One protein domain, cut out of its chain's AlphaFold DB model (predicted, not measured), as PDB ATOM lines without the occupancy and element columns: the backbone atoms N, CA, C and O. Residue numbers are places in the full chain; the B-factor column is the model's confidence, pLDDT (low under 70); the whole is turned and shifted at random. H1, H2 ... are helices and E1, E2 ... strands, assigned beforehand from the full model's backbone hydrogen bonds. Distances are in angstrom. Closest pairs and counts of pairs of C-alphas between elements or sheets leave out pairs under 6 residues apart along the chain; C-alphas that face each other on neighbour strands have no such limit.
ATOM      1  N   VAL A   3     -36.659  -1.361 -12.039       95.12
ATOM      2  CA  VAL A   3     -37.388  -1.579 -10.786       95.12
ATOM      3  C   VAL A   3     -37.174  -3.020 -10.344       95.12
ATOM      4  O   VAL A   3     -37.378  -3.942 -11.133       95.12
ATOM      5  N   GLY A   4     -36.756  -3.219  -9.097       92.81
ATOM      6  CA  GLY A   4     -36.721  -4.533  -8.462       92.81
ATOM      7  C   GLY A   4     -37.753  -4.587  -7.348       92.81
ATOM      8  O   GLY A   4     -37.708  -3.741  -6.463       92.81
ATOM      9  N   VAL A   5     -38.643  -5.578  -7.350       90.50
ATOM     10  CA  VAL A   5     -39.626  -5.792  -6.273       90.50
ATOM     11  C   VAL A   5     -39.134  -6.905  -5.352       90.50
ATOM     12  O   VAL A   5     -38.714  -7.962  -5.825       90.50
ATOM     13  N   GLN A   6     -39.163  -6.665  -4.045       88.31
ATOM     14  CA  GLN A   6     -38.866  -7.652  -3.014       88.31
ATOM     15  C   GLN A   6     -40.152  -7.890  -2.220       88.31
ATOM     16  O   GLN A   6     -40.623  -7.004  -1.514       88.31
ATOM     17  N   SER A   7     -40.745  -9.070  -2.383       85.44
ATOM     18  CA  SER A   7     -41.983  -9.469  -1.716       85.44
ATOM     19  C   SER A   7     -41.779 -10.733  -0.892       85.44
ATOM     20  O   SER A   7     -40.839 -11.501  -1.123       85.44
ATOM     21  N   GLU A   8     -42.686 -10.948   0.064       81.88
ATOM     22  CA  GLU A   8     -42.626 -12.065   1.009       81.88
ATOM     23  C   GLU A   8     -41.294 -12.105   1.779       81.88
ATOM     24  O   GLU A   8     -40.816 -13.180   2.164       81.88
ATOM     25  N   ASN A   9     -40.666 -10.942   1.989       79.12
ATOM     26  CA  ASN A   9     -39.320 -10.859   2.551       79.12
ATOM     27  C   ASN A   9     -39.260 -11.465   3.950       79.12
ATOM     28  O   ASN A   9     -38.266 -12.116   4.287       79.12
ATOM     29  N   THR A  10     -40.337 -11.347   4.733       78.50
ATOM     30  CA  THR A  10     -40.389 -11.877   6.102       78.50
ATOM     31  C   THR A  10     -40.184 -13.392   6.120       78.50
ATOM     32  O   THR A  10     -39.525 -13.914   7.019       78.50
ATOM     33  N   LYS A  11     -40.620 -14.121   5.076       78.88
ATOM     34  CA  LYS A  11     -40.352 -15.569   4.926       78.88
ATOM     35  C   LYS A  11     -38.870 -15.879   4.697       78.88
ATOM     36  O   LYS A  11     -38.434 -17.004   4.924       78.88
ATOM     37  N   ARG A  12     -38.102 -14.896   4.228       75.88
ATOM     38  CA  ARG A  12     -36.658 -14.959   3.961       75.88
ATOM     39  C   ARG A  12     -35.831 -14.306   5.075       75.88
ATOM     40  O   ARG A  12     -34.623 -14.168   4.917       75.88
ATOM     41  N   GLY A  13     -36.466 -13.919   6.186       74.56
ATOM     42  CA  GLY A  13     -35.809 -13.281   7.328       74.56
ATOM     43  C   GLY A  13     -35.439 -11.810   7.112       74.56
ATOM     44  O   GLY A  13     -34.607 -11.294   7.850       74.56
ATOM     45  N   MET A  14     -36.027 -11.140   6.117       76.25
ATOM     46  CA  MET A  14     -35.878  -9.697   5.877       76.25
ATOM     47  C   MET A  14     -37.240  -9.005   6.010       76.25
ATOM     48  O   MET A  14     -38.256  -9.621   5.740       76.25
ATOM     49  N   GLY A  15     -37.301  -7.741   6.418       86.31
ATOM     50  CA  GLY A  15     -38.543  -6.955   6.350       86.31
ATOM     51  C   GLY A  15     -38.771  -6.332   4.967       86.31
ATOM     52  O   GLY A  15     -38.110  -6.685   3.986       86.31
ATOM     53  N   GLY A  16     -39.678  -5.362   4.906       91.31
ATOM     54  CA  GLY A  16     -39.749  -4.358   3.849       91.31
ATOM     55  C   GLY A  16     -38.545  -3.416   3.923       91.31
ATOM     56  O   GLY A  16     -37.395  -3.858   3.895       91.31
ATOM     57  N   LEU A  17     -38.785  -2.110   4.056       95.50
ATOM     58  CA  LEU A  17     -37.690  -1.136   4.143       95.50
ATOM     59  C   LEU A  17     -36.782  -1.377   5.363       95.50
ATOM     60  O   LEU A  17     -35.564  -1.308   5.224       95.50
ATOM     61  N   ASP A  18     -37.348  -1.772   6.506       93.75
ATOM     62  CA  ASP A  18     -36.590  -2.104   7.723       93.75
ATOM     63  C   ASP A  18     -35.584  -3.241   7.500       93.75
ATOM     64  O   ASP A  18     -34.495  -3.251   8.073       93.75
ATOM     65  N   GLY A  19     -35.911  -4.193   6.619       93.12
ATOM     66  CA  GLY A  19     -34.983  -5.253   6.230       93.12
ATOM     67  C   GLY A  19     -33.752  -4.710   5.508       93.12
ATOM     68  O   GLY A  19     -32.642  -5.182   5.741       93.12
ATOM     69  N   LEU A  20     -33.939  -3.699   4.658       93.81
ATOM     70  CA  LEU A  20     -32.854  -3.019   3.949       93.81
ATOM     71  C   LEU A  20     -32.064  -2.097   4.885       93.81
ATOM     72  O   LEU A  20     -30.841  -2.026   4.775       93.81
ATOM     73  N   TYR A  21     -32.726  -1.464   5.853       96.19
ATOM     74  CA  TYR A  21     -32.042  -0.700   6.893       96.19
ATOM     75  C   TYR A  21     -31.136  -1.598   7.750       96.19
ATOM     76  O   TYR A  21     -29.967  -1.285   7.960       96.19
ATOM     77  N   ALA A  22     -31.601  -2.790   8.132       95.00
ATOM     78  CA  ALA A  22     -30.769  -3.758   8.850       95.00
ATOM     79  C   ALA A  22     -29.536  -4.214   8.037       95.00
ATOM     80  O   ALA A  22     -28.511  -4.584   8.612       95.00
ATOM     81  N   VAL A  23     -29.605  -4.203   6.698       93.06
ATOM     82  CA  VAL A  23     -28.452  -4.463   5.814       93.06
ATOM     83  C   VAL A  23     -27.436  -3.316   5.888       93.06
ATOM     84  O   VAL A  23     -26.231  -3.580   5.926       93.06
ATOM     85  N   TYR A  24     -27.901  -2.067   5.967       96.12
ATOM     86  CA  TYR A  24     -27.047  -0.910   6.238       96.12
ATOM     87  C   TYR A  24     -26.381  -0.998   7.617       96.12
ATOM     88  O   TYR A  24     -25.162  -0.864   7.699       96.12
ATOM     89  N   GLU A  25     -27.123  -1.334   8.676       97.19
ATOM     90  CA  GLU A  25     -26.562  -1.483  10.032       97.19
ATOM     91  C   GLU A  25     -25.480  -2.574  10.122       97.19
ATOM     92  O   GLU A  25     -24.569  -2.502  10.945       97.19
ATOM     93  N   GLN A  26     -25.529  -3.572   9.236       96.50
ATOM     94  CA  GLN A  26     -24.493  -4.600   9.095       96.50
ATOM     95  C   GLN A  26     -23.257  -4.134   8.300       96.50
ATOM     96  O   GLN A  26     -22.363  -4.941   8.038       96.50
ATOM     97  N   GLY A  27     -23.206  -2.868   7.878       96.31
ATOM     98  CA  GLY A  27     -22.112  -2.284   7.102       96.31
ATOM     99  C   GLY A  27     -22.066  -2.738   5.643       96.31
ATOM    100  O   GLY A  27     -21.012  -2.666   5.014       96.31
ATOM    101  N   ARG A  28     -23.173  -3.263   5.097       95.69
ATOM    102  CA  ARG A  28     -23.231  -3.727   3.697       95.69
ATOM    103  C   ARG A  28     -23.643  -2.639   2.712       95.69
ATOM    104  O   ARG A  28     -23.397  -2.801   1.519       95.69
ATOM    105  N   TYR A  29     -24.280  -1.575   3.191       97.00
ATOM    106  CA  TYR A  29     -24.497  -0.356   2.420       97.00
ATOM    107  C   TYR A  29     -23.531   0.716   2.902       97.00
ATOM    108  O   TYR A  29     -23.329   0.873   4.103       97.00
ATOM    109  N   GLU A  30     -22.923   1.423   1.954       97.50
ATOM    110  CA  GLU A  30     -21.970   2.496   2.244       97.50
ATOM    111  C   GLU A  30     -22.681   3.721   2.827       97.50
ATOM    112  O   GLU A  30     -22.116   4.446   3.642       97.50
ATOM    113  N   PHE A  31     -23.945   3.918   2.448       97.56
ATOM    114  CA  PHE A  31     -24.772   5.009   2.936       97.56
ATOM    115  C   PHE A  31     -26.244   4.605   3.040       97.56
ATOM    116  O   PHE A  31     -26.716   3.679   2.368       97.56
ATOM    117  N   TRP A  32     -26.958   5.355   3.877       98.25
ATOM    118  CA  TRP A  32     -28.404   5.315   4.026       98.25
ATOM    119  C   TRP A  32     -28.910   6.732   4.277       98.25
ATOM    120  O   TRP A  32     -28.620   7.330   5.312       98.25
ATOM    121  N   GLU A  33     -29.640   7.281   3.314       98.38
ATOM    122  CA  GLU A  33     -30.217   8.620   3.400       98.38
ATOM    123  C   GLU A  33     -31.736   8.517   3.322       98.38
ATOM    124  O   GLU A  33     -32.301   8.255   2.258       98.38
ATOM    125  N   GLU A  34     -32.385   8.696   4.471       98.19
ATOM    126  CA  GLU A  34     -33.839   8.633   4.600       98.19
ATOM    127  C   GLU A  34     -34.531   9.740   3.801       98.19
ATOM    128  O   GLU A  34     -34.074  10.883   3.718       98.19
ATOM    129  N   THR A  35     -35.665   9.388   3.209       98.25
ATOM    130  CA  THR A  35     -36.525  10.293   2.458       98.25
ATOM    131  C   THR A  35     -37.948   9.736   2.412       98.25
ATOM    132  O   THR A  35     -38.264   8.711   3.016       98.25
ATOM    133  N   GLU A  36     -38.821  10.398   1.666       97.44
ATOM    134  CA  GLU A  36     -40.170   9.920   1.394       97.44
ATOM    135  C   GLU A  36     -40.496  10.118  -0.084       97.44
ATOM    136  O   GLU A  36     -40.125  11.124  -0.693       97.44
ATOM    137  N   VAL A  37     -41.240   9.178  -0.667       97.06
ATOM    138  CA  VAL A  37     -41.789   9.326  -2.020       97.06
ATOM    139  C   VAL A  37     -43.273   9.040  -1.985       97.06
ATOM    140  O   VAL A  37     -43.696   7.963  -1.579       97.06
ATOM    141  N   ALA A  38     -44.074  10.017  -2.415       94.75
ATOM    142  CA  ALA A  38     -45.534   9.918  -2.429       94.75
ATOM    143  C   ALA A  38     -46.138   9.467  -1.076       94.75
ATOM    144  O   ALA A  38     -47.149   8.766  -1.050       94.75
ATOM    145  N   GLY A  39     -45.514   9.866   0.041       93.88
ATOM    146  CA  GLY A  39     -45.942   9.525   1.404       93.88
ATOM    147  C   GLY A  39     -45.529   8.131   1.891       93.88
ATOM    148  O   GLY A  39     -45.949   7.730   2.970       93.88
ATOM    149  N   TYR A  40     -44.731   7.392   1.115       96.00
ATOM    150  CA  TYR A  40     -44.142   6.123   1.536       96.00
ATOM    151  C   TYR A  40     -42.709   6.342   2.032       96.00
ATOM    152  O   TYR A  40     -41.969   7.109   1.400       96.00
ATOM    153  N   PRO A  41     -42.296   5.658   3.117       97.69
ATOM    154  CA  PRO A  41     -40.931   5.739   3.615       97.69
ATOM    155  C   PRO A  41     -39.964   5.188   2.568       97.69
ATOM    156  O   PRO A  41     -40.224   4.164   1.921       97.69
ATOM    157  N   ALA A  42     -38.841   5.871   2.395       98.44
ATOM    158  CA  ALA A  42     -37.846   5.526   1.399       98.44
ATOM    159  C   ALA A  42     -36.433   5.870   1.881       98.44
ATOM    160  O   ALA A  42     -36.247   6.633   2.825       98.44
ATOM    161  N   ALA A  43     -35.424   5.312   1.221       98.62
ATOM    162  CA  ALA A  43     -34.041   5.683   1.469       98.62
ATOM    163  C   ALA A  43     -33.174   5.519   0.227       98.62
ATOM    164  O   ALA A  43     -33.208   4.479  -0.446       98.62
ATOM    165  N   PHE A  44     -32.349   6.525  -0.052       98.56
ATOM    166  CA  PHE A  44     -31.237   6.333  -0.967       98.56
ATOM    167  C   PHE A  44     -30.196   5.463  -0.275       98.56
ATOM    168  O   PHE A  44     -29.797   5.724   0.860       98.56
ATOM    169  N   SER A  45     -29.791   4.393  -0.948       97.62
ATOM    170  CA  SER A  45     -28.845   3.430  -0.393       97.62
ATOM    171  C   SER A  45     -28.175   2.641  -1.501       97.62
ATOM    172  O   SER A  45     -28.800   2.313  -2.512       97.62
ATOM    173  N   ALA A  46     -26.907   2.297  -1.305       95.94
ATOM    174  CA  ALA A  46     -26.196   1.379  -2.179       95.94
ATOM    175  C   ALA A  46     -25.037   0.705  -1.443       95.94
ATOM    176  O   ALA A  46     -24.539   1.198  -0.433       95.94
ATOM    177  N   THR A  47     -24.574  -0.422  -1.985       95.94
ATOM    178  CA  THR A  47     -23.360  -1.104  -1.507       95.94
ATOM    179  C   THR A  47     -22.088  -0.301  -1.765       95.94
ATOM    180  O   THR A  47     -21.094  -0.527  -1.088       95.94
ATOM    181  N   VAL A  48     -22.116   0.584  -2.765       96.75
ATOM    182  CA  VAL A  48     -21.045   1.526  -3.108       96.75
ATOM    183  C   VAL A  48     -21.699   2.841  -3.531       96.75
ATOM    184  O   VAL A  48     -22.626   2.811  -4.349       96.75
ATOM    185  N   ASP A  49     -21.239   3.977  -3.011       96.69
ATOM    186  CA  ASP A  49     -21.724   5.294  -3.424       96.69
ATOM    187  C   ASP A  49     -21.137   5.691  -4.783       96.69
ATOM    188  O   ASP A  49     -20.018   6.182  -4.910       96.69
ATOM    189  N   GLN A  50     -21.933   5.464  -5.825       97.19
ATOM    190  CA  GLN A  50     -21.602   5.811  -7.205       97.19
ATOM    191  C   GLN A  50     -22.490   6.944  -7.736       97.19
ATOM    192  O   GLN A  50     -22.680   7.074  -8.949       97.19
ATOM    193  N   ARG A  51     -23.046   7.783  -6.849       97.06
ATOM    194  CA  ARG A  51     -23.885   8.923  -7.255       97.06
ATOM    195  C   ARG A  51     -23.120   9.910  -8.127       97.06
ATOM    196  O   ARG A  51     -23.659  10.378  -9.125       97.06
ATOM    197  N   ALA A  52     -21.837  10.120  -7.835       97.19
ATOM    198  CA  ALA A  52     -20.938  10.926  -8.663       97.19
ATOM    199  C   ALA A  52     -20.719  10.350 -10.081       97.19
ATOM    200  O   ALA A  52     -20.365  11.086 -10.996       97.19
ATOM    201  N   GLU A  53     -20.957   9.049 -10.284       97.50
ATOM    202  CA  GLU A  53     -20.913   8.376 -11.593       97.50
ATOM    203  C   GLU A  53     -22.301   8.310 -12.261       97.50
ATOM    204  O   GLU A  53     -22.478   7.669 -13.298       97.50
ATOM    205  N   GLY A  54     -23.311   8.931 -11.651       97.75
ATOM    206  CA  GLY A  54     -24.680   8.956 -12.143       97.75
ATOM    207  C   GLY A  54     -25.472   7.692 -11.853       97.75
ATOM    208  O   GLY A  54     -26.457   7.433 -12.539       97.75
ATOM    209  N   ARG A  55     -25.074   6.886 -10.862       98.06
ATOM    210  CA  ARG A  55     -25.866   5.749 -10.368       98.06
ATOM    211  C   ARG A  55     -26.611   6.158  -9.113       98.06
ATOM    212  O   ARG A  55     -25.996   6.554  -8.131       98.06
ATOM    213  N   CYS A  56     -27.927   6.005  -9.122       98.38
ATOM    214  CA  CYS A  56     -28.728   6.239  -7.932       98.38
ATOM    215  C   CYS A  56     -29.752   5.125  -7.741       98.38
ATOM    216  O   CYS A  56     -30.455   4.748  -8.682       98.38
ATOM    217  N   GLN A  57     -29.814   4.607  -6.518       98.38
ATOM    218  CA  GLN A  57     -30.791   3.622  -6.083       98.38
ATOM    219  C   GLN A  57     -31.613   4.222  -4.947       98.38
ATOM    220  O   GLN A  57     -31.062   4.749  -3.982       98.38
ATOM    221  N   LEU A  58     -32.928   4.093  -5.066       98.69
ATOM    222  CA  LEU A  58     -33.897   4.478  -4.054       98.69
ATOM    223  C   LEU A  58     -34.698   3.245  -3.644       98.69
ATOM    224  O   LEU A  58     -35.386   2.654  -4.476       98.69
ATOM    225  N   ALA A  59     -34.594   2.848  -2.382       98.06
ATOM    226  CA  ALA A  59     -35.436   1.821  -1.786       98.06
ATOM    227  C   ALA A  59     -36.714   2.456  -1.234       98.06
ATOM    228  O   ALA A  59     -36.649   3.520  -0.629       98.06
ATOM    229  N   VAL A  60     -37.860   1.806  -1.416       97.94
ATOM    230  CA  VAL A  60     -39.165   2.278  -0.933       97.94
ATOM    231  C   VAL A  60     -39.876   1.141  -0.211       97.94
ATOM    232  O   VAL A  60     -39.990   0.038  -0.752       97.94
ATOM    233  N   GLY A  61     -40.358   1.405   1.003       95.94
ATOM    234  CA  GLY A  61     -41.209   0.487   1.758       95.94
ATOM    235  C   GLY A  61     -42.671   0.629   1.352       95.94
ATOM    236  O   GLY A  61     -43.188   1.740   1.315       95.94
ATOM    237  N   ILE A  62     -43.340  -0.489   1.062       92.88
ATOM    238  CA  ILE A  62     -44.764  -0.516   0.676       92.88
ATOM    239  C   ILE A  62     -45.617  -1.240   1.717       92.88
ATOM    240  O   ILE A  62     -46.772  -0.876   1.930       92.88
ATOM    241  N   ALA A  63     -45.044  -2.242   2.381       90.75
ATOM    242  CA  ALA A  63     -45.631  -2.946   3.513       90.75
ATOM    243  C   ALA A  63     -44.515  -3.537   4.391       90.75
ATOM    244  O   ALA A  63     -43.348  -3.553   3.991       90.75
ATOM    245  N   ASP A  64     -44.881  -4.085   5.551       87.00
ATOM    246  CA  ASP A  64     -43.945  -4.681   6.515       87.00
ATOM    247  C   ASP A  64     -43.050  -5.779   5.910       87.00
ATOM    248  O   ASP A  64     -41.929  -5.983   6.369       87.00
ATOM    249  N   ASP A  65     -43.520  -6.481   4.874       89.25
ATOM    250  CA  ASP A  65     -42.804  -7.560   4.183       89.25
ATOM    251  C   ASP A  65     -42.489  -7.254   2.708       89.25
ATOM    252  O   ASP A  65     -42.061  -8.152   1.968       89.25
ATOM    253  N   MET A  66     -42.703  -6.003   2.275       92.06
ATOM    254  CA  MET A  66     -42.590  -5.603   0.877       92.06
ATOM    255  C   MET A  66     -41.873  -4.266   0.695       92.06
ATOM    256  O   MET A  66     -42.270  -3.226   1.226       92.06
ATOM    257  N   SER A  67     -40.854  -4.290  -0.157       95.00
ATOM    258  CA  SER A  67     -40.150  -3.110  -0.648       95.00
ATOM    259  C   SER A  67     -39.936  -3.207  -2.153       95.00
ATOM    260  O   SER A  67     -40.010  -4.284  -2.752       95.00
ATOM    261  N   PHE A  68     -39.619  -2.088  -2.785       96.12
ATOM    262  CA  PHE A  68     -39.013  -2.109  -4.109       96.12
ATOM    263  C   PHE A  68     -37.828  -1.154  -4.171       96.12
ATOM    264  O   PHE A  68     -37.692  -0.251  -3.349       96.12
ATOM    265  N   THR A  69     -36.973  -1.348  -5.167       97.38
ATOM    266  CA  THR A  69     -35.877  -0.437  -5.490       97.38
ATOM    267  C   THR A  69     -36.100   0.165  -6.867       97.38
ATOM    268  O   THR A  69     -36.356  -0.558  -7.832       97.38
ATOM    269  N   ALA A  70     -36.002   1.486  -6.972       98.19
ATOM    270  CA  ALA A  70     -35.938   2.213  -8.230       98.19
ATOM    271  C   ALA A  70     -34.484   2.604  -8.494       98.19
ATOM    272  O   ALA A  70     -33.837   3.236  -7.663       98.19
ATOM    273  N   ASN A  71     -33.967   2.207  -9.653       98.00
ATOM    274  CA  ASN A  71     -32.577   2.421 -10.027       98.00
ATOM    275  C   ASN A  71     -32.497   3.278 -11.286       98.00
ATOM    276  O   ASN A  71     -33.127   2.965 -12.305       98.00
ATOM    277  N   ALA A  72     -31.652   4.298 -11.250       98.12
ATOM    278  CA  ALA A  72     -31.309   5.125 -12.393       98.12
ATOM    279  C   ALA A  72     -29.797   5.105 -12.636       98.12
ATOM    280  O   ALA A  72     -28.997   5.049 -11.704       98.12
ATOM    281  N   TYR A  73     -29.431   5.139 -13.917       97.69
ATOM    282  CA  TYR A  73     -28.058   5.333 -14.361       97.69
ATOM    283  C   TYR A  73     -28.046   6.374 -15.477       97.69
ATOM    284  O   TYR A  73     -28.646   6.131 -16.527       97.69
ATOM    285  N   ILE A  74     -27.416   7.517 -15.219       96.75
ATOM    286  CA  ILE A  74     -27.309   8.661 -16.130       96.75
ATOM    287  C   ILE A  74     -25.880   9.212 -16.025       96.75
ATOM    288  O   ILE A  74     -25.622  10.152 -15.281       96.75
ATOM    289  N   GLY A  75     -24.931   8.599 -16.738       95.19
ATOM    290  CA  GLY A  75     -23.511   8.970 -16.638       95.19
ATOM    291  C   GLY A  75     -23.193  10.365 -17.190       95.19
ATOM    292  O   GLY A  75     -22.282  11.034 -16.718       95.19
ATOM    293  N   ASP A  76     -23.968  10.821 -18.169       96.31
ATOM    294  CA  ASP A  76     -23.786  12.082 -18.892       96.31
ATOM    295  C   ASP A  76     -24.326  13.291 -18.103       96.31
ATOM    296  O   ASP A  76     -23.987  14.436 -18.401       96.31
ATOM    297  N   ASN A  77     -25.166  13.036 -17.097       95.06
ATOM    298  CA  ASN A  77     -25.678  14.024 -16.154       95.06
ATOM    299  C   ASN A  77     -25.916  13.357 -14.785       95.06
ATOM    300  O   ASN A  77     -27.063  13.033 -14.455       95.06
ATOM    301  N   PRO A  78     -24.846  13.121 -14.000       95.25
ATOM    302  CA  PRO A  78     -24.936  12.408 -12.729       95.25
ATOM    303  C   PRO A  78     -25.958  12.994 -11.752       95.25
ATOM    304  O   PRO A  78     -26.693  12.246 -11.103       95.25
ATOM    305  N   ASP A  79     -26.078  14.323 -11.730       95.31
ATOM    306  CA  ASP A  79     -26.991  15.055 -10.850       95.31
ATOM    307  C   ASP A  79     -28.472  14.717 -11.117       95.31
ATOM    308  O   ASP A  79     -29.307  14.806 -10.217       95.31
ATOM    309  N   ALA A  80     -28.817  14.261 -12.328       97.38
ATOM    310  CA  ALA A  80     -30.183  13.867 -12.676       97.38
ATOM    311  C   ALA A  80     -30.557  12.444 -12.227       97.38
ATOM    312  O   ALA A  80     -31.740  12.094 -12.231       97.38
ATOM    313  N   ALA A  81     -29.590  11.601 -11.850       97.88
ATOM    314  CA  ALA A  81     -29.848  10.187 -11.585       97.88
ATOM    315  C   ALA A  81     -30.798   9.975 -10.398       97.88
ATOM    316  O   ALA A  81     -31.752   9.205 -10.501       97.88
ATOM    317  N   CYS A  82     -30.582  10.672  -9.280       98.19
ATOM    318  CA  CYS A  82     -31.445  10.509  -8.108       98.19
ATOM    319  C   CYS A  82     -32.844  11.082  -8.325       98.19
ATOM    320  O   CYS A  82     -33.816  10.450  -7.920       98.19
ATOM    321  N   GLN A  83     -32.967  12.202  -9.044       97.94
ATOM    322  CA  GLN A  83     -34.278  12.713  -9.446       97.94
ATOM    323  C   GLN A  83     -35.030  11.686 -10.307       97.94
ATOM    324  O   GLN A  83     -36.184  11.378 -10.020       97.94
ATOM    325  N   ALA A  84     -34.368  11.089 -11.304       98.31
ATOM    326  CA  ALA A  84     -34.978  10.067 -12.153       98.31
ATOM    327  C   ALA A  84     -35.389   8.807 -11.365       98.31
ATOM    328  O   ALA A  84     -36.441   8.226 -11.635       98.31
ATOM    329  N   ALA A  85     -34.593   8.384 -10.375       98.56
ATOM    330  CA  ALA A  85     -34.955   7.278  -9.486       98.56
ATOM    331  C   ALA A  85     -36.198   7.609  -8.637       98.56
ATOM    332  O   ALA A  85     -37.093   6.770  -8.516       98.56
ATOM    333  N   THR A  86     -36.292   8.835  -8.113       98.50
ATOM    334  CA  THR A  86     -37.460   9.328  -7.365       98.50
ATOM    335  C   THR A  86     -38.718   9.390  -8.228       98.50
ATOM    336  O   THR A  86     -39.775   8.916  -7.813       98.50
ATOM    337  N   GLU A  87     -38.623   9.925  -9.446       98.12
ATOM    338  CA  GLU A  87     -39.747   9.996 -10.389       98.12
ATOM    339  C   GLU A  87     -40.232   8.598 -10.795       98.12
ATOM    340  O   GLU A  87     -41.437   8.331 -10.803       98.12
ATOM    341  N   LEU A  88     -39.300   7.676 -11.057       98.19
ATOM    342  CA  LEU A  88     -39.619   6.277 -11.331       98.19
ATOM    343  C   LEU A  88     -40.350   5.627 -10.149       98.19
ATOM    344  O   LEU A  88     -41.371   4.971 -10.352       98.19
ATOM    345  N   ALA A  89     -39.864   5.829  -8.922       98.00
ATOM    346  CA  ALA A  89     -40.510   5.317  -7.718       98.00
ATOM    347  C   ALA A  89     -41.929   5.879  -7.536       98.00
ATOM    348  O   ALA A  89     -42.861   5.120  -7.269       98.00
ATOM    349  N   ALA A  90     -42.121   7.182  -7.750       97.44
ATOM    350  CA  ALA A  90     -43.436   7.810  -7.677       97.44
ATOM    351  C   ALA A  90     -44.414   7.222  -8.711       97.44
ATOM    352  O   ALA A  90     -45.582   6.995  -8.388       97.44
ATOM    353  N   GLY A  91     -43.949   6.934  -9.931       96.50
ATOM    354  CA  GLY A  91     -44.751   6.267 -10.961       96.50
ATOM    355  C   GLY A  91     -45.147   4.833 -10.588       96.50
ATOM    356  O   GLY A  91     -46.294   4.429 -10.803       96.50
ATOM    357  N   VAL A  92     -44.236   4.072  -9.969       95.19
ATOM    358  CA  VAL A  92     -44.540   2.728  -9.440       95.19
ATOM    359  C   VAL A  92     -45.617   2.810  -8.358       95.19
ATOM    360  O   VAL A  92     -46.601   2.077  -8.432       95.19
ATOM    361  N   ILE A  93     -45.486   3.730  -7.398       94.44
ATOM    362  CA  ILE A  93     -46.469   3.916  -6.319       94.44
ATOM    363  C   ILE A  93     -47.839   4.299  -6.880       94.44
ATOM    364  O   ILE A  93     -48.843   3.731  -6.463       94.44
ATOM    365  N   GLN A  94     -47.894   5.217  -7.850       92.31
ATOM    366  CA  GLN A  94     -49.152   5.578  -8.513       92.31
ATOM    367  C   GLN A  94     -49.808   4.374  -9.194       92.31
ATOM    368  O   GLN A  94     -51.022   4.210  -9.105       92.31
ATOM    369  N   THR A  95     -49.012   3.501  -9.816       88.50
ATOM    370  CA  THR A  95     -49.517   2.273 -10.448       88.50
ATOM    371  C   THR A  95     -50.058   1.288  -9.407       88.50
ATOM    372  O   THR A  95     -51.118   0.710  -9.610       88.50
ATOM    373  N   LEU A  96     -49.373   1.127  -8.269       81.19
ATOM    374  CA  LEU A  96     -49.826   0.268  -7.166       81.19
ATOM    375  C   LEU A  96     -51.049   0.840  -6.424       81.19
ATOM    376  O   LEU A  96     -51.863   0.087  -5.896       81.19
TER     377      LEU A  96
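AT A GLANCE: This is residues 3 to 96 of the 100 residues of an uncharacterized protein of Saccharomonospora azurea NA-128 (UniProt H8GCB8). A strongly twisted sheet of five strands has a helix packed on each face: the long helix H3 covers one face, and the shorter H2 packs on the other, making three layers, helices on both faces of a sheet. The short helix H1 sits off the sheet at one far end of the domain. The printed part has 94 residues with three named helices and five named strands, in the order E1 H1 H2 E2 E3 E4 E5 H3 along the chain. The sheet's order is E1 - E5 - E4 - E3 - E2, all antiparallel, and the class is mixed, helices and strands. The whole is compact, with a radius of gyration of the C-alphas of 12.7 A and spans of 40 by 33 by 18 A.

IN THESE COORDINATES: Begin in the sheet with E4, residues 55 to 63, the longest strand at 25.7 A; find its C-alpha 55 at (-25.866, 5.749, -10.368). E5, residues 66 to 73, runs 23.7 A; E3, residues 40 to 46, 18.9 A; E2, residues 31 to 37, 18.2 A. E1, residues 3 to 6, begins at C-alpha 3, at (-37.388, -1.579, -10.786), and measures 10.0 A. Among the helices, H1 is residues 9 to 12, 5.1 A long, and H2 is residues 17 to 25, 12.6 A long. H3, residues 80 to 96, runs 24.5 A and ends at C-alpha 96, at (-49.826, 0.268, -7.166).

HOW THE PARTS SIT: Follow E2, E3, E4 and E5 as a meander, each strand the antiparallel neighbour of the one before; its hairpins are E2 and E3, E3 and E4, E4 and E5. Look across E5 and E4 for N 70 and O 58, 2.8 A apart, and across E4 and E3 for N 59 and O 43, 2.9 A. E3 and E2 have N 35 and O 42 at 2.8 A. E1, an edge strand like E2, has N 6 and O 67 of E5 at 2.8 A. H3 is on the sheet; its closest C-alphas to E5 are those of Ala 85 and Ala 72, 5.1 A apart. H2 is on the opposite face at a height over the sheet of 8.2 A, over E4 and E3, and runs along the strands, at 13 degrees to E4 on the local plane. The closest C-alphas of H2 and E4 are those of Leu 17 and Gly 61, 4.6 A apart. H2 and H3 are apart. H1 is not on the sheet; it is close to H2 but not clearly touching, the closest C-alphas, of Asn 9 and Gly 19, being 8.0 A apart. In H2 and H3 every O i to N i+4 pair is within hydrogen-bond range; H1 is too short for such a pair.

THE WHOLE: The two C-alphas farthest apart are those of Lys 11, in H1, and Asp 76, 40.1 A. The printed part has no cut and no long link; E3 to E4 and E5 to H3 are short, the others tight. Look in the B-factor column for a mean pLDDT of 94.3 over the printed part; no printed residue is under 70, and H1 has a mean of 78.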